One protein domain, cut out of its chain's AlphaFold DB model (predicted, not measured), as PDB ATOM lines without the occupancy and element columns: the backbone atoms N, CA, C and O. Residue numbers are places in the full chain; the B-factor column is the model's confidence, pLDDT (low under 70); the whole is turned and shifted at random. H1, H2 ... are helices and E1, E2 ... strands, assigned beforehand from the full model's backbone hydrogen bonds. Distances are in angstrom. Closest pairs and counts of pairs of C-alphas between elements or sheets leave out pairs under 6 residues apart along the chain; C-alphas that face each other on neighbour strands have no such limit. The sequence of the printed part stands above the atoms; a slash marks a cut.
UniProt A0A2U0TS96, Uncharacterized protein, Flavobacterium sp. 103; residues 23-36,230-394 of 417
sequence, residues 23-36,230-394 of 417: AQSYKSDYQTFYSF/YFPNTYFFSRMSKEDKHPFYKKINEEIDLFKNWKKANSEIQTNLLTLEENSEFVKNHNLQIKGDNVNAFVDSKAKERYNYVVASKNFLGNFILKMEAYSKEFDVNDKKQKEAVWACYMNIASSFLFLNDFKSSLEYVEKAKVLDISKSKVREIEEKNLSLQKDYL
ATOM      1  N   ALA A  23     -31.520  -3.461 -56.360       42.69
ATOM      2  CA  ALA A  23     -30.894  -3.960 -55.137       42.69
ATOM      3  C   ALA A  23     -31.130  -5.473 -55.048       42.69
ATOM      4  O   ALA A  23     -32.262  -5.960 -55.062       42.69
ATOM      5  N   GLN A  24     -30.034  -6.228 -55.028       48.03
ATOM      6  CA  GLN A  24     -30.063  -7.675 -55.187       48.03
ATOM      7  C   GLN A  24     -30.682  -8.334 -53.950       48.03
ATOM      8  O   GLN A  24     -30.000  -8.554 -52.949       48.03
ATOM      9  N   SER A  25     -31.956  -8.728 -54.046       48.44
ATOM     10  CA  SER A  25     -32.672  -9.478 -53.001       48.44
ATOM     11  C   SER A  25     -31.982 -10.792 -52.604       48.44
ATOM     12  O   SER A  25     -32.205 -11.297 -51.505       48.44
ATOM     13  N   TYR A  26     -31.089 -11.302 -53.460       47.69
ATOM     14  CA  TYR A  26     -30.231 -12.449 -53.190       47.69
ATOM     15  C   TYR A  26     -28.804 -12.207 -53.682       47.69
ATOM     16  O   TYR A  26     -28.579 -12.069 -54.885       47.69
ATOM     17  N   LYS A  27     -27.824 -12.306 -52.781       48.75
ATOM     18  CA  LYS A  27     -26.398 -12.318 -53.129       48.75
ATOM     19  C   LYS A  27     -25.825 -13.727 -52.980       48.75
ATOM     20  O   LYS A  27     -25.725 -14.237 -51.865       48.75
ATOM     21  N   SER A  28     -25.455 -14.356 -54.093       46.62
ATOM     22  CA  SER A  28     -24.633 -15.570 -54.076       46.62
ATOM     23  C   SER A  28     -23.176 -15.203 -53.788       46.62
ATOM     24  O   SER A  28     -22.636 -14.245 -54.337       46.62
ATOM     25  N   ASP A  29     -22.538 -15.985 -52.924       48.25
ATOM     26  CA  ASP A  29     -21.122 -15.869 -52.583       48.25
ATOM     27  C   ASP A  29     -20.486 -17.250 -52.809       48.25
ATOM     28  O   ASP A  29     -20.728 -18.172 -52.026       48.25
ATOM     29  N   TYR A  30     -19.682 -17.387 -53.862       41.50
ATOM     30  CA  TYR A  30     -18.962 -18.620 -54.186       41.50
ATOM     31  C   TYR A  30     -17.889 -18.923 -53.129       41.50
ATOM     32  O   TYR A  30     -17.148 -18.025 -52.720       41.50
ATOM     33  N   GLN A  31     -17.737 -20.189 -52.725       42.72
ATOM     34  CA  GLN A  31     -16.584 -20.630 -51.927       42.72
ATOM     35  C   GLN A  31     -15.956 -21.904 -52.486       42.72
ATOM     36  O   GLN A  31     -16.634 -22.908 -52.633       42.72
ATOM     37  N   THR A  32     -14.653 -21.877 -52.766       36.16
ATOM     38  CA  THR A  32     -13.867 -23.075 -53.099       36.16
ATOM     39  C   THR A  32     -13.490 -23.858 -51.846       36.16
ATOM     40  O   THR A  32     -13.285 -23.260 -50.791       36.16
ATOM     41  N   PHE A  33     -13.326 -25.169 -51.957       37.25
ATOM     42  CA  PHE A  33     -12.778 -26.028 -50.904       37.25
ATOM     43  C   PHE A  33     -11.854 -27.087 -51.510       37.25
ATOM     44  O   PHE A  33     -11.876 -27.304 -52.720       37.25
ATOM     45  N   TYR A  34     -11.060 -27.733 -50.652       36.59
ATOM     46  CA  TYR A  34     -10.147 -28.811 -51.019       36.59
ATOM     47  C   TYR A  34     -10.261 -29.928 -49.980       36.59
ATOM     48  O   TYR A  34      -9.968 -29.715 -48.806       36.59
ATOM     49  N   SER A  35     -10.682 -31.109 -50.418       36.88
ATOM     50  CA  SER A  35     -10.790 -32.310 -49.593       36.88
ATOM     51  C   SER A  35     -10.413 -33.506 -50.456       36.88
ATOM     52  O   SER A  35     -11.171 -33.894 -51.339       36.88
ATOM     53  N   PHE A  36      -9.236 -34.073 -50.214       39.22
ATOM     54  CA  PHE A  36      -8.861 -35.358 -50.796       39.22
ATOM     55  C   PHE A  36      -9.437 -36.462 -49.902       39.22
ATOM     56  O   PHE A  36      -9.604 -36.264 -48.699       39.22
ATOM     57  N   TYR A 230      -9.305 -33.909 -56.085       39.41
ATOM     58  CA  TYR A 230      -8.911 -32.507 -56.253       39.41
ATOM     59  C   TYR A 230      -9.939 -31.794 -57.143       39.41
ATOM     60  O   TYR A 230      -9.703 -31.490 -58.311       39.41
ATOM     61  N   PHE A 231     -11.116 -31.546 -56.580       36.50
ATOM     62  CA  PHE A 231     -12.118 -30.687 -57.182       36.50
ATOM     63  C   PHE A 231     -12.021 -29.329 -56.487       36.50
ATOM     64  O   PHE A 231     -12.160 -29.277 -55.263       36.50
ATOM     65  N   PRO A 232     -11.821 -28.213 -57.218       36.09
ATOM     66  CA  PRO A 232     -11.985 -26.867 -56.676       36.09
ATOM     67  C   PRO A 232     -13.484 -26.601 -56.485       36.09
ATOM     68  O   PRO A 232     -14.092 -25.784 -57.177       36.09
ATOM     69  N   ASN A 233     -14.105 -27.363 -55.583       46.75
ATOM     70  CA  ASN A 233     -15.548 -27.453 -55.471       46.75
ATOM     71  C   ASN A 233     -16.099 -26.096 -55.043       46.75
ATOM     72  O   ASN A 233     -15.833 -25.628 -53.939       46.75
ATOM     73  N   THR A 234     -16.831 -25.450 -55.950       48.12
ATOM     74  CA  THR A 234     -17.521 -24.178 -55.726       48.12
ATOM     75  C   THR A 234     -18.862 -24.407 -55.030       48.12
ATOM     76  O   THR A 234     -19.793 -24.969 -55.608       48.12
ATOM     77  N   TYR A 235     -18.936 -23.980 -53.775       61.75
ATOM     78  CA  TYR A 235     -20.098 -24.056 -52.897       61.75
ATOM     79  C   TYR A 235     -21.020 -22.864 -53.168       61.75
ATOM     80  O   TYR A 235     -20.555 -21.719 -53.213       61.75
ATOM     81  N   PHE A 236     -22.322 -23.129 -53.293       64.50
ATOM     82  CA  PHE A 236     -23.353 -22.122 -53.537       64.50
ATOM     83  C   PHE A 236     -24.249 -21.958 -52.310       64.50
ATOM     84  O   PHE A 236     -25.168 -22.747 -52.095       64.50
ATOM     85  N   PHE A 237     -24.023 -20.908 -51.520       78.38
ATOM     86  CA  PHE A 237     -24.957 -20.541 -50.453       78.38
ATOM     87  C   PHE A 237     -25.995 -19.543 -50.956       78.38
ATOM     88  O   PHE A 237     -25.659 -18.426 -51.365       78.38
ATOM     89  N   SER A 238     -27.266 -19.935 -50.878       79.88
ATOM     90  CA  SER A 238     -28.408 -19.046 -51.060       79.88
ATOM     91  C   SER A 238     -28.588 -18.214 -49.797       79.88
ATOM     92  O   SER A 238     -29.109 -18.679 -48.783       79.88
ATOM     93  N   ARG A 239     -28.099 -16.973 -49.862       83.31
ATOM     94  CA  ARG A 239     -28.223 -15.973 -48.799       83.31
ATOM     95  C   ARG A 239     -29.493 -15.160 -48.998       83.31
ATOM     96  O   ARG A 239     -29.757 -14.705 -50.114       83.31
ATOM     97  N   MET A 240     -30.217 -14.924 -47.912       82.12
ATOM     98  CA  MET A 240     -31.340 -13.985 -47.897       82.12
ATOM     99  C   MET A 240     -30.816 -12.544 -47.858       82.12
ATOM    100  O   MET A 240     -29.713 -12.314 -47.349       82.12
ATOM    101  N   SER A 241     -31.588 -11.569 -48.349       77.31
ATOM    102  CA  SER A 241     -31.210 -10.152 -48.229       77.31
ATOM    103  C   SER A 241     -30.907  -9.780 -46.773       77.31
ATOM    104  O   SER A 241     -31.667 -10.121 -45.868       77.31
ATOM    105  N   LYS A 242     -29.801  -9.058 -46.550       71.50
ATOM    106  CA  LYS A 242     -29.443  -8.508 -45.228       71.50
ATOM    107  C   LYS A 242     -30.191  -7.207 -44.897       71.50
ATOM    108  O   LYS A 242     -30.081  -6.714 -43.778       71.50
ATOM    109  N   GLU A 243     -30.932  -6.655 -45.857       70.38
ATOM    110  CA  GLU A 243     -31.757  -5.452 -45.688       70.38
ATOM    111  C   GLU A 243     -33.142  -5.800 -45.121       70.38
ATOM    112  O   GLU A 243     -33.722  -5.022 -44.361       70.38
ATOM    113  N   ASP A 244     -33.648  -6.999 -45.435       69.31
ATOM    114  CA  ASP A 244     -34.884  -7.526 -44.867       69.31
ATOM    115  C   ASP A 244     -34.621  -8.110 -43.471       69.31
ATOM    116  O   ASP A 244     -33.899  -9.091 -43.295       69.31
ATOM    117  N   LYS A 245     -35.222  -7.490 -42.455       77.06
ATOM    118  CA  LYS A 245     -34.993  -7.805 -41.037       77.06
ATOM    119  C   LYS A 245     -35.796  -9.015 -40.541       77.06
ATOM    120  O   LYS A 245     -35.994  -9.155 -39.335       77.06
ATOM    121  N   HIS A 246     -36.286  -9.872 -41.440       80.25
ATOM    122  CA  HIS A 246     -37.088 -11.032 -41.060       80.25
ATOM    123  C   HIS A 246     -36.289 -11.987 -40.144       80.25
ATOM    124  O   HIS A 246     -35.178 -12.380 -40.515       80.25
ATOM    125  N   PRO A 247     -36.817 -12.415 -38.977       84.12
ATOM    126  CA  PRO A 247     -36.062 -13.236 -38.021       84.12
ATOM    127  C   PRO A 247     -35.489 -14.526 -38.626       84.12
ATOM    128  O   PRO A 247     -34.368 -14.920 -38.313       84.12
ATOM    129  N   PHE A 248     -36.218 -15.149 -39.553       82.62
ATOM    130  CA  PHE A 248     -35.779 -16.359 -40.255       82.62
ATOM    131  C   PHE A 248     -34.662 -16.095 -41.275       82.62
ATOM    132  O   PHE A 248     -33.743 -16.900 -41.410       82.62
ATOM    133  N   TYR A 249     -34.681 -14.937 -41.947       86.81
ATOM    134  CA  TYR A 249     -33.620 -14.538 -42.881       86.81
ATOM    135  C   TYR A 249     -32.320 -14.282 -42.116       86.81
ATOM    136  O   TYR A 249     -31.235 -14.599 -42.606       86.81
ATOM    137  N   LYS A 250     -32.441 -13.757 -40.889       87.81
ATOM    138  CA  LYS A 250     -31.342 -13.646 -39.933       87.81
ATOM    139  C   LYS A 250     -30.821 -15.037 -39.518       87.81
ATOM    140  O   LYS A 250     -29.649 -15.283 -39.784       87.81
ATOM    141  N   LYS A 251     -31.671 -15.955 -39.009       87.56
ATOM    142  CA  LYS A 251     -31.285 -17.352 -38.662       87.56
ATOM    143  C   LYS A 251     -30.453 -18.014 -39.777       87.56
ATOM    144  O   LYS A 251     -29.333 -18.457 -39.541       87.56
ATOM    145  N   ILE A 252     -30.980 -18.043 -41.009       87.44
ATOM    146  CA  ILE A 252     -30.313 -18.675 -42.164       87.44
ATOM    147  C   ILE A 252     -28.960 -18.010 -42.452       87.44
ATOM    148  O   ILE A 252     -27.956 -18.691 -42.654       87.44
ATOM    149  N   ASN A 253     -28.911 -16.674 -42.474       89.19
ATOM    150  CA  ASN A 253     -27.675 -15.950 -42.761       89.19
ATOM    151  C   ASN A 253     -26.613 -16.105 -41.664       89.19
ATOM    152  O   ASN A 253     -25.430 -16.071 -42.001       89.19
ATOM    153  N   GLU A 254     -27.012 -16.278 -40.401       90.19
ATOM    154  CA  GLU A 254     -26.110 -16.536 -39.272       90.19
ATOM    155  C   GLU A 254     -25.463 -17.922 -39.378       90.19
ATOM    156  O   GLU A 254     -24.240 -18.007 -39.313       90.19
ATOM    157  N   GLU A 255     -26.223 -18.982 -39.673       89.25
ATOM    158  CA  GLU A 255     -25.659 -20.320 -39.936       89.25
ATOM    159  C   GLU A 255     -24.709 -20.326 -41.151       89.25
ATOM    160  O   GLU A 255     -23.648 -20.953 -41.123       89.25
ATOM    161  N   ILE A 256     -25.032 -19.564 -42.206       87.06
ATOM    162  CA  ILE A 256     -24.128 -19.379 -43.353       87.06
ATOM    163  C   ILE A 256     -22.864 -18.601 -42.949       87.06
ATOM    164  O   ILE A 256     -21.770 -18.965 -43.375       87.06
ATOM    165  N   ASP A 257     -22.962 -17.526 -42.159       86.19
ATOM    166  CA  ASP A 257     -21.773 -16.790 -41.700       86.19
ATOM    167  C   ASP A 257     -20.920 -17.627 -40.720       86.19
ATOM    168  O   ASP A 257     -19.693 -17.546 -40.788       86.19
ATOM    169  N   LEU A 258     -21.516 -18.509 -39.904       84.56
ATOM    170  CA  LEU A 258     -20.793 -19.502 -39.094       84.56
ATOM    171  C   LEU A 258     -19.984 -20.471 -39.970       84.56
ATOM    172  O   LEU A 258     -18.772 -20.585 -39.776       84.56
ATOM    173  N   PHE A 259     -20.608 -21.088 -40.982       78.19
ATOM    174  CA  PHE A 259     -19.916 -21.954 -41.951       78.19
ATOM    175  C   PHE A 259     -18.727 -21.231 -42.615       78.19
ATOM    176  O   PHE A 259     -17.621 -21.766 -42.729       78.19
ATOM    177  N   LYS A 260     -18.922 -19.967 -43.013       77.50
ATOM    178  CA  LYS A 260     -17.879 -19.150 -43.658       77.50
ATOM    179  C   LYS A 260     -16.735 -18.772 -42.730       77.50
ATOM    180  O   LYS A 260     -15.607 -18.626 -43.204       77.50
ATOM    181  N   ASN A 261     -17.022 -18.567 -41.449       80.25
ATOM    182  CA  ASN A 261     -16.027 -18.196 -40.454       80.25
ATOM    183  C   ASN A 261     -15.213 -19.410 -39.995       80.25
ATOM    184  O   ASN A 261     -13.996 -19.278 -39.897       80.25
ATOM    185  N   TRP A 262     -15.831 -20.591 -39.851       75.44
ATOM    186  CA  TRP A 262     -15.111 -21.855 -39.637       75.44
ATOM    187  C   TRP A 262     -13.987 -22.040 -40.668       75.44
ATOM    188  O   TRP A 262     -12.818 -22.143 -40.293       75.44
ATOM    189  N   LYS A 263     -14.315 -21.964 -41.969       65.50
ATOM    190  CA  LYS A 263     -13.330 -22.102 -43.058       65.50
ATOM    191  C   LYS A 263     -12.159 -21.109 -42.940       65.50
ATOM    192  O   LYS A 263     -11.046 -21.418 -43.348       65.50
ATOM    193  N   LYS A 264     -12.398 -19.893 -42.437       70.31
ATOM    194  CA  LYS A 264     -11.361 -18.856 -42.299       70.31
ATOM    195  C   LYS A 264     -10.472 -19.033 -41.069       70.31
ATOM    196  O   LYS A 264      -9.362 -18.515 -41.071       70.31
ATOM    197  N   ALA A 265     -10.985 -19.664 -40.017       64.69
ATOM    198  CA  ALA A 265     -10.336 -19.693 -38.713       64.69
ATOM    199  C   ALA A 265      -9.349 -20.859 -38.542       64.69
ATOM    200  O   ALA A 265      -8.497 -20.783 -37.662       64.69
ATOM    201  N   ASN A 266      -9.487 -21.938 -39.328       60.56
ATOM    202  CA  ASN A 266      -8.833 -23.240 -39.092       60.56
ATOM    203  C   ASN A 266      -9.019 -23.769 -37.649       60.56
ATOM    204  O   ASN A 266      -8.249 -24.600 -37.176       60.56
ATOM    205  N   SER A 267     -10.038 -23.281 -36.938       57.22
ATOM    206  CA  SER A 267     -10.291 -23.592 -35.535       57.22
ATOM    207  C   SER A 267     -10.963 -24.952 -35.375       57.22
ATOM    208  O   SER A 267     -11.866 -25.288 -36.149       57.22
ATOM    209  N   GLU A 268     -10.603 -25.674 -34.314       57.03
ATOM    210  CA  GLU A 268     -11.338 -26.858 -33.866       57.03
ATOM    211  C   GLU A 268     -12.828 -26.528 -33.695       57.03
ATOM    212  O   GLU A 268     -13.203 -25.505 -33.115       57.03
ATOM    213  N   ILE A 269     -13.689 -27.378 -34.252       57.56
ATOM    214  CA  ILE A 269     -15.129 -27.140 -34.265       57.56
ATOM    215  C   ILE A 269     -15.764 -27.820 -33.053       57.56
ATOM    216  O   ILE A 269     -15.686 -29.041 -32.913       57.56
ATOM    217  N   GLN A 270     -16.536 -27.068 -32.269       60.03
ATOM    218  CA  GLN A 270     -17.594 -27.655 -31.444       60.03
ATOM    219  C   GLN A 270     -18.749 -28.127 -32.350       60.03
ATOM    220  O   GLN A 270     -19.794 -27.487 -32.447       60.03
ATOM    221  N   THR A 271     -18.539 -29.230 -33.079       64.31
ATOM    222  CA  THR A 271     -19.638 -29.925 -33.769       64.31
ATOM    223  C   THR A 271     -20.577 -30.519 -32.728       64.31
ATOM    224  O   THR A 271     -20.122 -31.194 -31.807       64.31
ATOM    225  N   ASN A 272     -21.885 -30.280 -32.859       76.00
ATOM    226  CA  ASN A 272     -22.846 -30.887 -31.947       76.00
ATOM    227  C   ASN A 272     -23.082 -32.345 -32.359       76.00
ATOM    228  O   ASN A 272     -23.935 -32.633 -33.197       76.00
ATOM    229  N   LEU A 273     -22.279 -33.260 -31.815       78.25
ATOM    230  CA  LEU A 273     -22.391 -34.691 -32.112       78.25
ATOM    231  C   LEU A 273     -23.755 -35.246 -31.673       78.25
ATOM    232  O   LEU A 273     -24.353 -36.012 -32.424       78.25
ATOM    233  N   LEU A 274     -24.311 -34.737 -30.566       81.00
ATOM    234  CA  LEU A 274     -25.652 -35.091 -30.083       81.00
ATOM    235  C   LEU A 274     -26.723 -34.891 -31.166       81.00
ATOM    236  O   LEU A 274     -27.522 -35.783 -31.402       81.00
ATOM    237  N   THR A 275     -26.689 -33.782 -31.915       82.00
ATOM    238  CA  THR A 275     -27.659 -33.539 -33.000       82.00
ATOM    239  C   THR A 275     -27.507 -34.523 -34.169       82.00
ATOM    240  O   THR A 275     -28.501 -34.837 -34.825       82.00
ATOM    241  N   LEU A 276     -26.308 -35.064 -34.422       81.12
ATOM    242  CA  LEU A 276     -26.111 -36.139 -35.407       81.12
ATOM    243  C   LEU A 276     -26.602 -37.500 -34.878       81.12
ATOM    244  O   LEU A 276     -27.133 -38.299 -35.648       81.12
ATOM    245  N   GLU A 277     -26.447 -37.756 -33.578       82.94
ATOM    246  CA  GLU A 277     -26.881 -38.982 -32.894       82.94
ATOM    247  C   GLU A 277     -28.416 -39.050 -32.764       82.94
ATOM    248  O   GLU A 277     -29.033 -40.046 -33.155       82.94
ATOM    249  N   GLU A 278     -29.045 -37.955 -32.327       87.38
ATOM    250  CA  GLU A 278     -30.503 -37.749 -32.264       87.38
ATOM    251  C   GLU A 278     -31.178 -37.947 -33.631       87.38
ATOM    252  O   GLU A 278     -32.301 -38.438 -33.709       87.38
ATOM    253  N   ASN A 279     -30.479 -37.610 -34.720       87.69
ATOM    254  CA  ASN A 279     -30.960 -37.747 -36.097       87.69
ATOM    255  C   ASN A 279     -30.317 -38.939 -36.834       87.69
ATOM    256  O   ASN A 279     -30.252 -38.952 -38.065       87.69
ATOM    257  N   SER A 280     -29.837 -39.947 -36.100       85.06
ATOM    258  CA  SER A 280     -29.035 -41.061 -36.632       85.06
ATOM    259  C   SER A 280     -29.649 -41.792 -37.835       85.06
ATOM    260  O   SER A 280     -28.897 -42.202 -38.719       85.06
ATOM    261  N   GLU A 281     -30.977 -41.906 -37.943       87.50
ATOM    262  CA  GLU A 281     -31.635 -42.455 -39.140       87.50
ATOM    263  C   GLU A 281     -31.432 -41.566 -40.379       87.50
ATOM    264  O   GLU A 281     -30.997 -42.057 -41.421       87.50
ATOM    265  N   PHE A 282     -31.662 -40.253 -40.274       85.12
ATOM    266  CA  PHE A 282     -31.400 -39.311 -41.370       85.12
ATOM    267  C   PHE A 282     -29.919 -39.335 -41.763       85.12
ATOM    268  O   PHE A 282     -29.587 -39.420 -42.946       85.12
ATOM    269  N   VAL A 283     -29.029 -39.309 -40.766       83.75
ATOM    270  CA  VAL A 283     -27.570 -39.291 -40.950       83.75
ATOM    271  C   VAL A 283     -27.075 -40.601 -41.588       83.75
ATOM    272  O   VAL A 283     -26.167 -40.572 -42.418       83.75
ATOM    273  N   LYS A 284     -27.704 -41.743 -41.287       81.50
ATOM    274  CA  LYS A 284     -27.457 -43.036 -41.949       81.50
ATOM    275  C   LYS A 284     -27.982 -43.059 -43.389       81.50
ATOM    276  O   LYS A 284     -27.241 -43.441 -44.291       81.50
ATOM    277  N   ASN A 285     -29.226 -42.631 -43.610       80.50
ATOM    278  CA  ASN A 285     -29.899 -42.701 -44.914       80.50
ATOM    279  C   ASN A 285     -29.249 -41.801 -45.983       80.50
ATOM    280  O   ASN A 285     -29.382 -42.088 -47.169       80.50
ATOM    281  N   HIS A 286     -28.509 -40.769 -45.562       77.25
ATOM    282  CA  HIS A 286     -27.762 -39.841 -46.423       77.25
ATOM    283  C   HIS A 286     -26.227 -40.021 -46.341       77.25
ATOM    284  O   HIS A 286     -25.464 -39.109 -46.650       77.25
ATOM    285  N   ASN A 287     -25.754 -41.164 -45.821       73.50
ATOM    286  CA  ASN A 287     -24.336 -41.494 -45.602       73.50
ATOM    287  C   ASN A 287     -23.485 -40.382 -44.931       73.50
ATOM    288  O   ASN A 287     -22.280 -40.260 -45.167       73.50
ATOM    289  N   LEU A 288     -24.101 -39.576 -44.062       76.38
ATOM    290  CA  LEU A 288     -23.462 -38.477 -43.331       76.38
ATOM    291  C   LEU A 288     -22.576 -38.975 -42.176       76.38
ATOM    292  O   LEU A 288     -21.725 -38.228 -41.700       76.38
ATOM    293  N   GLN A 289     -22.723 -40.234 -41.753       71.25
ATOM    294  CA  GLN A 289     -21.847 -40.863 -40.760       71.25
ATOM    295  C   GLN A 289     -20.423 -41.050 -41.298       71.25
ATOM    296  O   GLN A 289     -20.230 -41.424 -42.454       71.25
ATOM    297  N   ILE A 290     -19.427 -40.856 -40.433       63.94
ATOM    298  CA  ILE A 290     -18.044 -41.298 -40.655       63.94
ATOM    299  C   ILE A 290     -17.867 -42.612 -39.899       63.94
ATOM    300  O   ILE A 290     -18.198 -42.702 -38.716       63.94
ATOM    301  N   LYS A 291     -17.389 -43.649 -40.587       56.22
ATOM    302  CA  LYS A 291     -17.348 -45.013 -40.053       56.22
ATOM    303  C   LYS A 291     -15.973 -45.299 -39.449       56.22
ATOM    304  O   LYS A 291     -15.059 -45.707 -40.154       56.22
ATOM    305  N   GLY A 292     -15.874 -45.097 -38.135       57.59
ATOM    306  CA  GLY A 292     -14.665 -45.337 -37.343       57.59
ATOM    307  C   GLY A 292     -13.727 -44.129 -37.260       57.59
ATOM    308  O   GLY A 292     -13.700 -43.280 -38.149       57.59
ATOM    309  N   ASP A 293     -12.959 -44.066 -36.171       63.78
ATOM    310  CA  ASP A 293     -11.862 -43.110 -36.007       63.78
ATOM    311  C   ASP A 293     -10.558 -43.697 -36.568       63.78
ATOM    312  O   ASP A 293      -9.861 -44.470 -35.906       63.78
ATOM    313  N   ASN A 294     -10.210 -43.292 -37.788       60.00
ATOM    314  CA  ASN A 294      -8.947 -43.661 -38.419       60.00
ATOM    315  C   ASN A 294      -7.802 -42.676 -38.096       60.00
ATOM    316  O   ASN A 294      -6.715 -42.847 -38.647       60.00
ATOM    317  N   VAL A 295      -7.949 -41.684 -37.197       65.44
ATOM    318  CA  VAL A 295      -6.867 -40.706 -36.914       65.44
ATOM    319  C   VAL A 295      -5.587 -41.383 -36.407       65.44
ATOM    320  O   VAL A 295      -4.472 -40.908 -36.637       65.44
ATOM    321  N   ASN A 296      -5.742 -42.530 -35.746       64.94
ATOM    322  CA  ASN A 296      -4.651 -43.345 -35.223       64.94
ATOM    323  C   ASN A 296      -3.952 -44.198 -36.295       64.94
ATOM    324  O   ASN A 296      -2.863 -44.709 -36.041       64.94
ATOM    325  N   ALA A 297      -4.525 -44.316 -37.497       54.91
ATOM    326  CA  ALA A 297      -3.872 -44.960 -38.630       54.91
ATOM    327  C   ALA A 297      -2.741 -44.075 -39.188       54.91
ATOM    328  O   ALA A 297      -1.652 -44.568 -39.478       54.91
ATOM    329  N   PHE A 298      -2.954 -42.764 -39.316       57.44
ATOM    330  CA  PHE A 298      -1.943 -41.857 -39.869       57.44
ATOM    331  C   PHE A 298      -0.742 -41.709 -38.927       57.44
ATOM    332  O   PHE A 298      -0.898 -41.544 -37.719       57.44
ATOM    333  N   VAL A 299       0.469 -41.734 -39.486       58.59
ATOM    334  CA  VAL A 299       1.718 -41.564 -38.719       58.59
ATOM    335  C   VAL A 299       2.230 -40.122 -38.809       58.59
ATOM    336  O   VAL A 299       2.664 -39.560 -37.807       58.59
ATOM    337  N   ASP A 300       2.128 -39.502 -39.988       70.56
ATOM    338  CA  ASP A 300       2.456 -38.088 -40.199       70.56
ATOM    339  C   ASP A 300       1.392 -37.149 -39.596       70.56
ATOM    340  O   ASP A 300       0.186 -37.401 -39.673       70.56
ATOM    341  N   SER A 301       1.840 -36.031 -39.019       74.12
ATOM    342  CA  SER A 301       0.963 -35.066 -38.349       74.12
ATOM    343  C   SER A 301       0.104 -34.252 -39.317       74.12
ATOM    344  O   SER A 301      -1.038 -33.943 -38.980       74.12
ATOM    345  N   LYS A 302       0.584 -33.962 -40.533       67.56
ATOM    346  CA  LYS A 302      -0.194 -33.240 -41.557       67.56
ATOM    347  C   LYS A 302      -1.256 -34.149 -42.175       67.56
ATOM    348  O   LYS A 302      -2.331 -33.677 -42.533       67.56
ATOM    349  N   ALA A 303      -0.990 -35.450 -42.279       61.81
ATOM    350  CA  ALA A 303      -1.989 -36.449 -42.641       61.81
ATOM    351  C   ALA A 303      -3.106 -36.544 -41.579       61.81
ATOM    352  O   ALA A 303      -4.279 -36.505 -41.947       61.81
ATOM    353  N   LYS A 304      -2.766 -36.546 -40.277       69.81
ATOM    354  CA  LYS A 304      -3.761 -36.442 -39.185       69.81
ATOM    355  C   LYS A 304      -4.585 -35.159 -39.258       69.81
ATOM    356  O   LYS A 304      -5.807 -35.222 -39.221       69.81
ATOM    357  N   GLU A 305      -3.929 -34.006 -39.394       70.06
ATOM    358  CA  GLU A 305      -4.574 -32.689 -39.525       70.06
ATOM    359  C   GLU A 305      -5.581 -32.674 -40.686       70.06
ATOM    360  O   GLU A 305      -6.729 -32.257 -40.527       70.06
ATOM    361  N   ARG A 306      -5.179 -33.211 -41.842       66.75
ATOM    362  CA  ARG A 306      -6.016 -33.352 -43.039       66.75
ATOM    363  C   ARG A 306      -7.214 -34.281 -42.843       66.75
ATOM    364  O   ARG A 306      -8.316 -33.915 -43.248       66.75
ATOM    365  N   TYR A 307      -7.018 -35.451 -42.235       69.31
ATOM    366  CA  TYR A 307      -8.114 -36.370 -41.921       69.31
ATOM    367  C   TYR A 307      -9.104 -35.714 -40.951       69.31
ATOM    368  O   TYR A 307     -10.295 -35.644 -41.246       69.31
ATOM    369  N   ASN A 308      -8.607 -35.116 -39.865       75.62
ATOM    370  CA  ASN A 308      -9.422 -34.388 -38.892       75.62
ATOM    371  C   ASN A 308     -10.194 -33.226 -39.532       75.62
ATOM    372  O   ASN A 308     -11.352 -33.002 -39.187       75.62
ATOM    373  N   TYR A 309      -9.602 -32.520 -40.500       75.31
ATOM    374  CA  TYR A 309     -10.298 -31.487 -41.264       75.31
ATOM    375  C   TYR A 309     -11.456 -32.056 -42.101       75.31
ATOM    376  O   TYR A 309     -12.544 -31.479 -42.096       75.31
ATOM    377  N   VAL A 310     -11.272 -33.195 -42.782       73.50
ATOM    378  CA  VAL A 310     -12.354 -33.873 -43.528       73.50
ATOM    379  C   VAL A 310     -13.447 -34.382 -42.581       73.50
ATOM    380  O   VAL A 310     -14.631 -34.168 -42.848       73.50
ATOM    381  N   VAL A 311     -13.067 -34.967 -41.440       77.00
ATOM    382  CA  VAL A 311     -13.989 -35.421 -40.385       77.00
ATOM    383  C   VAL A 311     -14.840 -34.261 -39.864       77.00
ATOM    384  O   VAL A 311     -16.071 -34.316 -39.884       77.00
ATOM    385  N   ALA A 312     -14.190 -33.167 -39.467       78.50
ATOM    386  CA  ALA A 312     -14.851 -31.967 -38.974       78.50
ATOM    387  C   ALA A 312     -15.736 -31.310 -40.052       78.50
ATOM    388  O   ALA A 312     -16.833 -30.853 -39.739       78.50
ATOM    389  N   SER A 313     -15.312 -31.331 -41.323       77.69
ATOM    390  CA  SER A 313     -16.106 -30.839 -42.458       77.69
ATOM    391  C   SER A 313     -17.413 -31.619 -42.612       77.69
ATOM    392  O   SER A 313     -18.487 -31.020 -42.597       77.69
ATOM    393  N   LYS A 314     -17.351 -32.956 -42.708       79.50
ATOM    394  CA  LYS A 314     -18.536 -33.816 -42.883       79.50
ATOM    395  C   LYS A 314     -19.484 -33.733 -41.673       79.50
ATOM    396  O   LYS A 314     -20.691 -33.588 -41.865       79.50
ATOM    397  N   ASN A 315     -18.952 -33.664 -40.448       83.38
ATOM    398  CA  ASN A 315     -19.751 -33.452 -39.232       83.38
ATOM    399  C   ASN A 315     -20.383 -32.046 -39.143       83.38
ATOM    400  O   ASN A 315     -21.515 -31.917 -38.663       83.38
ATOM    401  N   PHE A 316     -19.706 -30.987 -39.611       84.12
ATOM    402  CA  PHE A 316     -20.302 -29.646 -39.701       84.12
ATOM    403  C   PHE A 316     -21.441 -29.633 -40.724       84.12
ATOM    404  O   PHE A 316     -22.523 -29.126 -40.439       84.12
ATOM    405  N   LEU A 317     -21.218 -30.210 -41.907       86.25
ATOM    406  CA  LEU A 317     -22.202 -30.245 -42.989       86.25
ATOM    407  C   LEU A 317     -23.453 -31.026 -42.607       86.25
ATOM    408  O   LEU A 317     -24.548 -30.532 -42.848       86.25
ATOM    409  N   GLY A 318     -23.308 -32.189 -41.964       88.69
ATOM    410  CA  GLY A 318     -24.452 -32.942 -41.448       88.69
ATOM    411  C   GLY A 318     -25.292 -32.110 -40.475       88.69
ATOM    412  O   GLY A 318     -26.506 -32.016 -40.631       88.69
ATOM    413  N   ASN A 319     -24.644 -31.408 -39.539       88.38
ATOM    414  CA  ASN A 319     -25.318 -30.483 -38.623       88.38
ATOM    415  C   ASN A 319     -26.000 -29.309 -39.352       88.38
ATOM    416  O   ASN A 319     -27.133 -28.956 -39.034       88.38
ATOM    417  N   PHE A 320     -25.338 -28.709 -40.343       90.00
ATOM    418  CA  PHE A 320     -25.885 -27.604 -41.134       90.00
ATOM    419  C   PHE A 320     -27.098 -28.037 -41.975       90.00
ATOM    420  O   PHE A 320     -28.106 -27.330 -42.008       90.00
ATOM    421  N   ILE A 321     -27.036 -29.222 -42.592       93.19
ATOM    422  CA  ILE A 321     -28.152 -29.850 -43.311       93.19
ATOM    423  C   ILE A 321     -29.336 -30.060 -42.362       93.19
ATOM    424  O   ILE A 321     -30.433 -29.597 -42.666       93.19
ATOM    425  N   LEU A 322     -29.115 -30.682 -41.198       92.50
ATOM    426  CA  LEU A 322     -30.165 -30.929 -40.203       92.50
ATOM    427  C   LEU A 322     -30.824 -29.631 -39.713       92.50
ATOM    428  O   LEU A 322     -32.047 -29.567 -39.627       92.50
ATOM    429  N   LYS A 323     -30.048 -28.567 -39.459       92.38
ATOM    430  CA  LYS A 323     -30.601 -27.249 -39.097       92.38
ATOM    431  C   LYS A 323     -31.460 -26.649 -40.209       92.38
ATOM    432  O   LYS A 323     -32.563 -26.184 -39.937       92.38
ATOM    433  N   MET A 324     -30.984 -26.668 -41.454       94.75
ATOM    434  CA  MET A 324     -31.749 -26.154 -42.598       94.75
ATOM    435  C   MET A 324     -33.019 -26.983 -42.849       94.75
ATOM    436  O   MET A 324     -34.032 -26.423 -43.261       94.75
ATOM    437  N   GLU A 325     -32.988 -28.283 -42.548       94.50
ATOM    438  CA  GLU A 325     -34.106 -29.226 -42.689       94.50
ATOM    439  C   GLU A 325     -35.066 -29.248 -41.477       94.50
ATOM    440  O   GLU A 325     -36.160 -29.817 -41.539       94.50
ATOM    441  N   ALA A 326     -34.681 -28.606 -40.370       93.12
ATOM    442  CA  ALA A 326     -35.584 -28.197 -39.298       93.12
ATOM    443  C   ALA A 326     -36.242 -26.850 -39.641       93.12
ATOM    444  O   ALA A 326     -37.462 -26.718 -39.583       93.12
ATOM    445  N   TYR A 327     -35.453 -25.866 -40.090       93.88
ATOM    446  CA  TYR A 327     -35.953 -24.555 -40.515       93.88
ATOM    447  C   TYR A 327     -36.937 -24.654 -41.693       93.88
ATOM    448  O   TYR A 327     -37.946 -23.958 -41.692       93.88
ATOM    449  N   SER A 328     -36.714 -25.552 -42.662       94.94
ATOM    450  CA  SER A 328     -37.655 -25.813 -43.768       94.94
ATOM    451  C   SER A 328     -39.052 -26.255 -43.294       94.94
ATOM    452  O   SER A 328     -40.025 -26.031 -44.011       94.94
ATOM    453  N   LYS A 329     -39.153 -26.843 -42.092       94.69
ATOM    454  CA  LYS A 329     -40.396 -27.326 -41.461       94.69
ATOM    455  C   LYS A 329     -41.006 -26.335 -40.468       94.69
ATOM    456  O   LYS A 329     -42.197 -26.427 -40.192       94.69
ATOM    457  N   GLU A 330     -40.221 -25.393 -39.937       93.88
ATOM    458  CA  GLU A 330     -40.720 -24.295 -39.089       93.88
ATOM    459  C   GLU A 330     -41.536 -23.249 -39.876       93.88
ATOM    460  O   GLU A 330     -42.304 -22.501 -39.275       93.88
ATOM    461  N   PHE A 331     -41.329 -23.135 -41.193       93.00
ATOM    462  CA  PHE A 331     -41.774 -21.987 -41.989       93.00
ATOM    463  C   PHE A 331     -43.025 -22.283 -42.832       93.00
ATOM    464  O   PHE A 331     -43.089 -23.274 -43.559       93.00
ATOM    465  N   ASP A 332     -43.993 -21.366 -42.811       92.56
ATOM    466  CA  ASP A 332     -45.213 -21.462 -43.617       92.56
ATOM    467  C   ASP A 332     -44.960 -21.141 -45.104       92.56
ATOM    468  O   ASP A 332     -44.670 -20.006 -45.477       92.56
ATOM    469  N   VAL A 333     -45.136 -22.130 -45.983       93.31
ATOM    470  CA  VAL A 333     -45.005 -21.969 -47.444       93.31
ATOM    471  C   VAL A 333     -46.102 -21.106 -48.090       93.31
ATOM    472  O   VAL A 333     -45.982 -20.779 -49.274       93.31
ATOM    473  N   ASN A 334     -47.158 -20.739 -47.353       94.06
ATOM    474  CA  ASN A 334     -48.209 -19.831 -47.825       94.06
ATOM    475  C   ASN A 334     -47.828 -18.351 -47.643       94.06
ATOM    476  O   ASN A 334     -48.198 -17.522 -48.478       94.06
ATOM    477  N   ASP A 335     -47.053 -18.004 -46.610       93.62
ATOM    478  CA  ASP A 335     -46.433 -16.682 -46.517       93.62
ATOM    479  C   ASP A 335     -45.277 -16.564 -47.519       93.62
ATOM    480  O   ASP A 335     -44.385 -17.411 -47.595       93.62
ATOM    481  N   LYS A 336     -45.253 -15.463 -48.272       89.75
ATOM    482  CA  LYS A 336     -44.267 -15.262 -49.335       89.75
ATOM    483  C   LYS A 336     -42.830 -15.277 -48.801       89.75
ATOM    484  O   LYS A 336     -41.966 -15.875 -49.439       89.75
ATOM    485  N   LYS A 337     -42.557 -14.630 -47.661       88.69
ATOM    486  CA  LYS A 337     -41.186 -14.539 -47.131       88.69
ATOM    487  C   LYS A 337     -40.711 -15.874 -46.579       88.69
ATOM    488  O   LYS A 337     -39.600 -16.312 -46.858       88.69
ATOM    489  N   GLN A 338     -41.560 -16.556 -45.826       92.00
ATOM    490  CA  GLN A 338     -41.278 -17.905 -45.353       92.00
ATOM    491  C   GLN A 338     -41.071 -18.881 -46.516       92.00
ATOM    492  O   GLN A 338     -40.084 -19.612 -46.500       92.00
ATOM    493  N   LYS A 339     -41.862 -18.804 -47.593       93.25
ATOM    494  CA  LYS A 339     -41.626 -19.573 -48.825       93.25
ATOM    495  C   LYS A 339     -40.252 -19.295 -49.465       93.25
ATOM    496  O   LYS A 339     -39.569 -20.233 -49.875       93.25
ATOM    497  N   GLU A 340     -39.818 -18.033 -49.521       89.94
ATOM    498  CA  GLU A 340     -38.464 -17.649 -49.964       89.94
ATOM    499  C   GLU A 340     -37.365 -18.216 -49.032       89.94
ATOM    500  O   GLU A 340     -36.313 -18.649 -49.506       89.94
ATOM    501  N   ALA A 341     -37.616 -18.283 -47.718       91.25
ATOM    502  CA  ALA A 341     -36.706 -18.884 -46.739       91.25
ATOM    503  C   ALA A 341     -36.622 -20.420 -46.853       91.25
ATOM    504  O   ALA A 341     -35.516 -20.955 -46.856       91.25
ATOM    505  N   VAL A 342     -37.750 -21.127 -47.018       94.81
ATOM    506  CA  VAL A 342     -37.781 -22.583 -47.276       94.81
ATOM    507  C   VAL A 342     -37.007 -22.912 -48.554       94.81
ATOM    508  O   VAL A 342     -36.198 -23.839 -48.567       94.81
ATOM    509  N   TRP A 343     -37.187 -22.113 -49.613       94.31
ATOM    510  CA  TRP A 343     -36.425 -22.257 -50.854       94.31
ATOM    511  C   TRP A 343     -34.913 -22.135 -50.618       94.31
ATOM    512  O   TRP A 343     -34.146 -22.969 -51.099       94.31
ATOM    513  N   ALA A 344     -34.475 -21.147 -49.833       91.75
ATOM    514  CA  ALA A 344     -33.064 -21.002 -49.494       91.75
ATOM    515  C   ALA A 344     -32.539 -22.164 -48.634       91.75
ATOM    516  O   ALA A 344     -31.434 -22.636 -48.896       91.75
ATOM    517  N   CYS A 345     -33.318 -22.671 -47.669       94.94
ATOM    518  CA  CYS A 345     -32.976 -23.877 -46.909       94.94
ATOM    519  C   CYS A 345     -32.743 -25.077 -47.839       94.94
ATOM    520  O   CYS A 345     -31.662 -25.663 -47.804       94.94
ATOM    521  N   TYR A 346     -33.691 -25.394 -48.727       96.38
ATOM    522  CA  TYR A 346     -33.552 -26.506 -49.675       96.38
ATOM    523  C   TYR A 346     -32.352 -26.339 -50.616       96.38
ATOM    524  O   TYR A 346     -31.598 -27.289 -50.806       96.38
ATOM    525  N   MET A 347     -32.091 -25.136 -51.133       93.56
ATOM    526  CA  MET A 347     -30.906 -24.880 -51.964       93.56
ATOM    527  C   MET A 347     -29.587 -25.007 -51.184       93.56
ATOM    528  O   MET A 347     -28.597 -25.500 -51.722       93.56
ATOM    529  N   ASN A 348     -29.560 -24.602 -49.912       92.81
ATOM    530  CA  ASN A 348     -28.391 -24.756 -49.043       92.81
ATOM    531  C   ASN A 348     -28.137 -26.233 -48.681       92.81
ATOM    532  O   ASN A 348     -26.981 -26.660 -48.635       92.81
ATOM    533  N   ILE A 349     -29.195 -27.032 -48.495       94.44
ATOM    534  CA  ILE A 349     -29.112 -28.490 -48.321       94.44
ATOM    535  C   ILE A 349     -28.619 -29.157 -49.613       94.44
ATOM    536  O   ILE A 349     -27.658 -29.923 -49.572       94.44
ATOM    537  N   ALA A 350     -29.201 -28.813 -50.766       92.69
ATOM    538  CA  ALA A 350     -28.810 -29.346 -52.071       92.69
ATOM    539  C   ALA A 350     -27.326 -29.096 -52.384       92.69
ATOM    540  O   ALA A 350     -26.626 -30.024 -52.792       92.69
ATOM    541  N   SER A 351     -26.823 -27.881 -52.125       89.25
ATOM    542  CA  SER A 351     -25.390 -27.556 -52.206       89.25
ATOM    543  C   SER A 351     -24.528 -28.390 -51.260       89.25
ATOM    544  O   SER A 351     -23.423 -28.779 -51.629       89.25
ATOM    545  N   SER A 352     -25.013 -28.661 -50.046       88.62
ATOM    546  CA  SER A 352     -24.265 -29.409 -49.029       88.62
ATOM    547  C   SER A 352     -24.184 -30.903 -49.361       88.62
ATOM    548  O   SER A 352     -23.123 -31.497 -49.201       88.62
ATOM    549  N   PHE A 353     -25.252 -31.500 -49.902       88.31
ATOM    550  CA  PHE A 353     -25.218 -32.874 -50.416       88.31
ATOM    551  C   PHE A 353     -24.388 -33.006 -51.697       88.31
ATOM    552  O   PHE A 353     -23.580 -33.925 -51.795       88.31
ATOM    553  N   LEU A 354     -24.499 -32.051 -52.631       84.12
ATOM    554  CA  LEU A 354     -23.689 -32.026 -53.859       84.12
ATOM    555  C   LEU A 354     -22.190 -32.044 -53.541       84.12
ATOM    556  O   LEU A 354     -21.404 -32.697 -54.213       84.12
ATOM    557  N   PHE A 355     -21.811 -31.312 -52.497       77.56
ATOM    558  CA  PHE A 355     -20.449 -31.187 -52.005       77.56
ATOM    559  C   PHE A 355     -19.924 -32.428 -51.269       77.56
ATOM    560  O   PHE A 355     -18.727 -32.707 -51.311       77.56
ATOM    561  N   LEU A 356     -20.820 -33.187 -50.633       78.69
ATOM    562  CA  LEU A 356     -20.545 -34.503 -50.050       78.69
ATOM    563  C   LEU A 356     -20.594 -35.634 -51.096       78.69
ATOM    564  O   LEU A 356     -20.505 -36.805 -50.732       78.69
ATOM    565  N   ASN A 357     -20.732 -35.287 -52.382       76.06
ATOM    566  CA  ASN A 357     -20.929 -36.192 -53.515       76.06
ATOM    567  C   ASN A 357     -22.176 -37.101 -53.392       76.06
ATOM    568  O   ASN A 357     -22.284 -38.114 -54.086       76.06
ATOM    569  N   ASP A 358     -23.164 -36.710 -52.576       81.00
ATOM    570  CA  ASP A 358     -24.510 -37.289 -52.594       81.00
ATOM    571  C   ASP A 358     -25.368 -36.561 -53.639       81.00
ATOM    572  O   ASP A 358     -26.195 -35.685 -53.358       81.00
ATOM    573  N   PHE A 359     -25.134 -36.924 -54.898       84.31
ATOM    574  CA  PHE A 359     -25.869 -36.389 -56.043       84.31
ATOM    575  C   PHE A 359     -27.372 -36.679 -55.953       84.31
ATOM    576  O   PHE A 359     -28.176 -35.837 -56.355       84.31
ATOM    577  N   LYS A 360     -27.756 -37.834 -55.389       86.88
ATOM    578  CA  LYS A 360     -29.146 -38.298 -55.293       86.88
ATOM    579  C   LYS A 360     -29.954 -37.404 -54.358       86.88
ATOM    580  O   LYS A 360     -30.937 -36.809 -54.795       86.88
ATOM    581  N   SER A 361     -29.528 -37.266 -53.106       89.69
ATOM    582  CA  SER A 361     -30.230 -36.405 -52.156       89.69
ATOM    583  C   SER A 361     -30.063 -34.932 -52.513       89.69
ATOM    584  O   SER A 361     -30.999 -34.158 -52.341       89.69
ATOM    585  N   SER A 362     -28.951 -34.525 -53.131       92.00
ATOM    586  CA  SER A 362     -28.857 -33.178 -53.704       92.00
ATOM    587  C   SER A 362     -29.952 -32.905 -54.752       92.00
ATOM    588  O   SER A 362     -30.623 -31.879 -54.646       92.00
ATOM    589  N   LEU A 363     -30.208 -33.823 -55.699       92.44
ATOM    590  CA  LEU A 363     -31.299 -33.676 -56.678       92.44
ATOM    591  C   LEU A 363     -32.685 -33.662 -56.012       92.44
ATOM    592  O   LEU A 363     -33.537 -32.871 -56.411       92.44
ATOM    593  N   GLU A 364     -32.910 -34.465 -54.967       95.00
ATOM    594  CA  GLU A 364     -34.167 -34.440 -54.202       95.00
ATOM    595  C   GLU A 364     -34.458 -33.036 -53.637       95.00
ATOM    596  O   GLU A 364     -35.575 -32.525 -53.755       95.00
ATOM    597  N   TYR A 365     -33.448 -32.370 -53.069       96.25
ATOM    598  CA  TYR A 365     -33.599 -31.012 -52.541       96.25
ATOM    599  C   TYR A 365     -33.616 -29.921 -53.631       96.25
ATOM    600  O   TYR A 365     -34.277 -28.898 -53.436       96.25
ATOM    601  N   VAL A 366     -32.998 -30.147 -54.799       95.56
ATOM    602  CA  VAL A 366     -33.199 -29.308 -55.999       95.56
ATOM    603  C   VAL A 366     -34.670 -29.339 -56.426       95.56
ATOM    604  O   VAL A 366     -35.265 -28.276 -56.593       95.56
ATOM    605  N   GLU A 367     -35.295 -30.516 -56.527       96.44
ATOM    606  CA  GLU A 367     -36.716 -30.646 -56.888       96.44
ATOM    607  C   GLU A 367     -37.647 -30.025 -55.832       96.44
ATOM    608  O   GLU A 367     -38.552 -29.259 -56.182       96.44
ATOM    609  N   LYS A 368     -37.382 -30.226 -54.530       96.50
ATOM    610  CA  LYS A 368     -38.111 -29.522 -53.452       96.50
ATOM    611  C   LYS A 368     -38.030 -27.995 -53.595       96.50
ATOM    612  O   LYS A 368     -39.027 -27.306 -53.384       96.50
ATOM    613  N   ALA A 369     -36.877 -27.448 -53.992       95.31
ATOM    614  CA  ALA A 369     -36.725 -26.018 -54.274       95.31
ATOM    615  C   ALA A 369     -37.440 -25.587 -55.575       95.31
ATOM    616  O   ALA A 369     -38.007 -24.494 -55.642       95.31
ATOM    617  N   LYS A 370     -37.455 -26.441 -56.603       95.00
ATOM    618  CA  LYS A 370     -38.094 -26.216 -57.914       95.00
ATOM    619  C   LYS A 370     -39.606 -26.005 -57.786       95.00
ATOM    620  O   LYS A 370     -40.132 -25.051 -58.358       95.00
ATOM    621  N   VAL A 371     -40.275 -26.811 -56.953       96.06
ATOM    622  CA  VAL A 371     -41.719 -26.716 -56.643       96.06
ATOM    623  C   VAL A 371     -42.121 -25.354 -56.053       96.06
ATOM    624  O   VAL A 371     -43.249 -24.900 -56.243       96.06
ATOM    625  N   LEU A 372     -41.212 -24.658 -55.364       93.69
ATOM    626  CA  LEU A 372     -41.514 -23.366 -54.738       93.69
ATOM    627  C   LEU A 372     -41.520 -22.188 -55.727       93.69
ATOM    628  O   LEU A 372     -42.045 -21.131 -55.381       93.69
ATOM    629  N   ASP A 373     -40.977 -22.361 -56.936       92.56
ATOM    630  CA  ASP A 373     -40.897 -21.351 -58.003       92.56
ATOM    631  C   ASP A 373     -40.437 -19.946 -57.538       92.56
ATOM    632  O   ASP A 373     -41.109 -18.934 -57.741       92.56
ATOM    633  N   ILE A 374     -39.281 -19.892 -56.861       89.94
ATOM    634  CA  ILE A 374     -38.664 -18.634 -56.390       89.94
ATOM    635  C   ILE A 374     -37.533 -18.159 -57.319       89.94
ATOM    636  O   ILE A 374     -37.419 -16.966 -57.600       89.94
ATOM    637  N   SER A 375     -36.670 -19.062 -57.810       87.19
ATOM    638  CA  SER A 375     -35.532 -18.684 -58.665       87.19
ATOM    639  C   SER A 375     -35.095 -19.812 -59.613       87.19
ATOM    640  O   SER A 375     -34.145 -20.548 -59.341       87.19
ATOM    641  N   LYS A 376     -35.782 -19.938 -60.760       87.19
ATOM    642  CA  LYS A 376     -35.537 -21.003 -61.761       87.19
ATOM    643  C   LYS A 376     -34.089 -21.068 -62.249       87.19
ATOM    644  O   LYS A 376     -33.578 -22.161 -62.452       87.19
ATOM    645  N   SER A 377     -33.418 -19.926 -62.411       85.56
ATOM    646  CA  SER A 377     -32.024 -19.874 -62.872       85.56
ATOM    647  C   SER A 377     -31.048 -20.504 -61.879       85.56
ATOM    648  O   SER A 377     -30.175 -21.251 -62.300       85.56
ATOM    649  N   LYS A 378     -31.217 -20.265 -60.573       81.94
ATOM    650  CA  LYS A 378     -30.358 -20.848 -59.529       81.94
ATOM    651  C   LYS A 378     -30.644 -22.325 -59.290       81.94
ATOM    652  O   LYS A 378     -29.713 -23.092 -59.082       81.94
ATOM    653  N   VAL A 379     -31.921 -22.719 -59.335       89.56
ATOM    654  CA  VAL A 379     -32.310 -24.139 -59.303       89.56
ATOM    655  C   VAL A 379     -31.635 -24.864 -60.469       89.56
ATOM    656  O   VAL A 379     -30.910 -25.824 -60.234       89.56
ATOM    657  N   ARG A 380     -31.749 -24.322 -61.691       89.12
ATOM    658  CA  ARG A 380     -31.083 -24.841 -62.892       89.12
ATOM    659  C   ARG A 380     -29.551 -24.861 -62.785       89.12
ATOM    660  O   ARG A 380     -28.953 -25.831 -63.218       89.12
ATOM    661  N   GLU A 381     -28.916 -23.842 -62.208       87.19
ATOM    662  CA  GLU A 381     -27.453 -23.787 -62.022       87.19
ATOM    663  C   GLU A 381     -26.938 -24.945 -61.146       87.19
ATOM    664  O   GLU A 381     -25.946 -25.592 -61.490       87.19
ATOM    665  N   ILE A 382     -27.636 -25.258 -60.047       85.81
ATOM    666  CA  ILE A 382     -27.302 -26.421 -59.207       85.81
ATOM    667  C   ILE A 382     -27.714 -27.731 -59.888       85.81
ATOM    668  O   ILE A 382     -26.960 -28.695 -59.814       85.81
ATOM    669  N   GLU A 383     -28.851 -27.774 -60.585       91.38
ATOM    670  CA  GLU A 383     -29.323 -28.942 -61.344       91.38
ATOM    671  C   GLU A 383     -28.329 -29.341 -62.447       91.38
ATOM    672  O   GLU A 383     -27.906 -30.488 -62.498       91.38
ATOM    673  N   GLU A 384     -27.871 -28.398 -63.275       89.25
ATOM    674  CA  GLU A 384     -26.880 -28.632 -64.334       89.25
ATOM    675  C   GLU A 384     -25.506 -29.010 -63.763       89.25
ATOM    676  O   GLU A 384     -24.861 -29.924 -64.279       89.25
ATOM    677  N   LYS A 385     -25.065 -28.370 -62.667       85.06
ATOM    678  CA  LYS A 385     -23.810 -28.747 -61.997       85.06
ATOM    679  C   LYS A 385     -23.897 -30.142 -61.372       85.06
ATOM    680  O   LYS A 385     -22.942 -30.910 -61.488       85.06
ATOM    681  N   ASN A 386     -25.017 -30.475 -60.732       86.25
ATOM    682  CA  ASN A 386     -25.263 -31.799 -60.172       86.25
ATOM    683  C   ASN A 386     -25.305 -32.840 -61.293       86.25
ATOM    684  O   ASN A 386     -24.493 -33.751 -61.267       86.25
ATOM    685  N   LEU A 387     -26.119 -32.654 -62.334       85.62
ATOM    686  CA  LEU A 387     -26.190 -33.574 -63.473       85.62
ATOM    687  C   LEU A 387     -24.844 -33.740 -64.201       85.62
ATOM    688  O   LEU A 387     -24.564 -34.838 -64.676       85.62
ATOM    689  N   SER A 388     -23.981 -32.716 -64.264       82.06
ATOM    690  CA  SER A 388     -22.609 -32.877 -64.776       82.06
ATOM    691  C   SER A 388     -21.769 -33.761 -63.856       82.06
ATOM    692  O   SER A 388     -21.259 -34.779 -64.308       82.06
ATOM    693  N   LEU A 389     -21.669 -33.430 -62.566       76.25
ATOM    694  CA  LEU A 389     -20.857 -34.195 -61.612       76.25
ATOM    695  C   LEU A 389     -21.394 -35.620 -61.400       76.25
ATOM    696  O   LEU A 389     -20.616 -36.564 -61.304       76.25
ATOM    697  N   GLN A 390     -22.716 -35.797 -61.417       77.50
ATOM    698  CA  GLN A 390     -23.397 -37.085 -61.391       77.50
ATOM    699  C   GLN A 390     -23.155 -37.868 -62.682       77.50
ATOM    700  O   GLN A 390     -22.958 -39.073 -62.609       77.50
ATOM    701  N   LYS A 391     -23.126 -37.235 -63.860       73.31
ATOM    702  CA  LYS A 391     -22.729 -37.901 -65.111       73.31
ATOM    703  C   LYS A 391     -21.261 -38.323 -65.061       73.31
ATOM    704  O   LYS A 391     -20.949 -39.450 -65.430       73.31
ATOM    705  N   ASP A 392     -20.383 -37.451 -64.576       65.81
ATOM    706  CA  ASP A 392     -18.952 -37.724 -64.452       65.81
ATOM    707  C   ASP A 392     -18.694 -38.881 -63.471       65.81
ATOM    708  O   ASP A 392     -17.909 -39.778 -63.769       65.81
ATOM    709  N   TYR A 393     -19.457 -38.938 -62.378       64.62
ATOM    710  CA  TYR A 393     -19.556 -40.059 -61.441       64.62
ATOM    711  C   TYR A 393     -20.144 -41.325 -62.101       64.62
ATOM    712  O   TYR A 393     -19.545 -42.396 -62.028       64.62
ATOM    713  N   LEU A 394     -21.271 -41.231 -62.815       63.22
ATOM    714  CA  LEU A 394     -21.938 -42.354 -63.497       63.22
ATOM    715  C   LEU A 394     -21.177 -42.878 -64.730       63.22
ATOM    716  O   LEU A 394     -21.557 -43.913 -65.285       63.22
TER     717      LEU A 394
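This is residues 23 to 36 and 230 to 394 of the 417 residues of an uncharacterized protein of Flavobacterium sp. 103 (UniProt A0A2U0TS96). Five helices, H1, H4, H5, H6 and H7, form an up-and-down bundle, in which each runs against the one before it in the chain, with H5 in the middle; a two-stranded ribbon packs on one side of it, E2 alongside H5 and E1 beyond E2. The short helices H2 and H3 lie by H4, farthest of the elements from the mean of the C-alphas, and H4, the longest helix, runs along the long axis of the whole. The printed part has 179 residues with two named strands and seven named helices in the order E1 E2 H1 H2 H3 H4 H5 H6 H7; the sheet, order E1 - E2, is antiparallel and the class is mostly helix. The whole is compact, with a radius of gyration of the C-alphas of 16.6 A, yet only just elongated in outline, spanning 54 by 36 by 33 A.

Strand E1, residues 28 to 33, begins with C-alpha 28 at (-24.633, -15.570, -54.076) and is 16.1 A long. E2, residues 233 to 238, follows across the cut and is 16.0 A long. H1, residues 247 to 265, measures 26.5 A. H2, residues 273 to 278, and H3, residues 280 to 285, have six residues each. H4, residues 301 to 330, runs 43.1 A from C-alpha 301 at (0.963, -35.066, -38.349) to C-alpha 330 at (-40.720, -24.295, -39.089). H5, residues 336 to 355, is 28.8 A long, H6, residues 359 to 371, 18.6 A, and H7, residues 376 to 394, 25.4 A, ending with C-alpha 394 at (-21.938, -42.354, -63.497).

H5 is the hub, touching four other helices. H5 and H6 are a helical hairpin and touch at a shallow tilt of 15 degrees, opposite ways; their closest C-alphas, those of Ala 350 and Ser 362, are 4.2 A apart. H4 and H5 are another, at a shallow tilt of 26 degrees, closest at the C-alphas of Ser 328 and Val 342, 4.8 A; H4 touches H5 with residues 317 to 329 alone. H6 and H7 are the third, at a shallow tilt of 19 degrees, with the C-alphas of Phe 359 and Gln 390 closest at 5.9 A. H1 touches H5 with residues 248 to 252 alone, the same way at a shallow tilt of 25 degrees, closest at the C-alphas of Tyr 249 and Ala 341, 6.6 A. H5 and H7 touch, closest at the C-alphas of Leu 354 and Asn 386, 6.5 A. H1 and H4 are close but not clearly touching. H2 touches H4 at a steep tilt of 43 degrees, with the C-alphas of Leu 276 and Asn 319 closest at 6.6 A; H3 touches no helix but is near H2 and H4. E2 and H5 have 13 pairs of C-alphas within 8 A, the closest being Ser 238 and Ala 344 at 5.3 A, while E1 and H5 are apart. Between the antiparallel E1 and E2, N 235 and O 31 are within hydrogen-bond range at 2.8 A, and N 33 and O 233 at 3.2 A. Every O i to N i+4 pair is within hydrogen-bond range in H2, H3, H5, H6 and H7; in H1 14 of 15 are, and in H4 25 of 26.

The two C-alphas farthest apart, those of Val 299 and Asn 334, are 55.2 A apart. Residues 37 to 229 are cut out, and C-alphas 36 and 230 are 6.2 A apart across the cut. The link from H3 to H4, residues 286 to 300, is long. The mean pLDDT of the printed part is 77.5; 48 residues are under 70, among them 23 to 36, 230 to 236, 265 to 271 and 290 to 299.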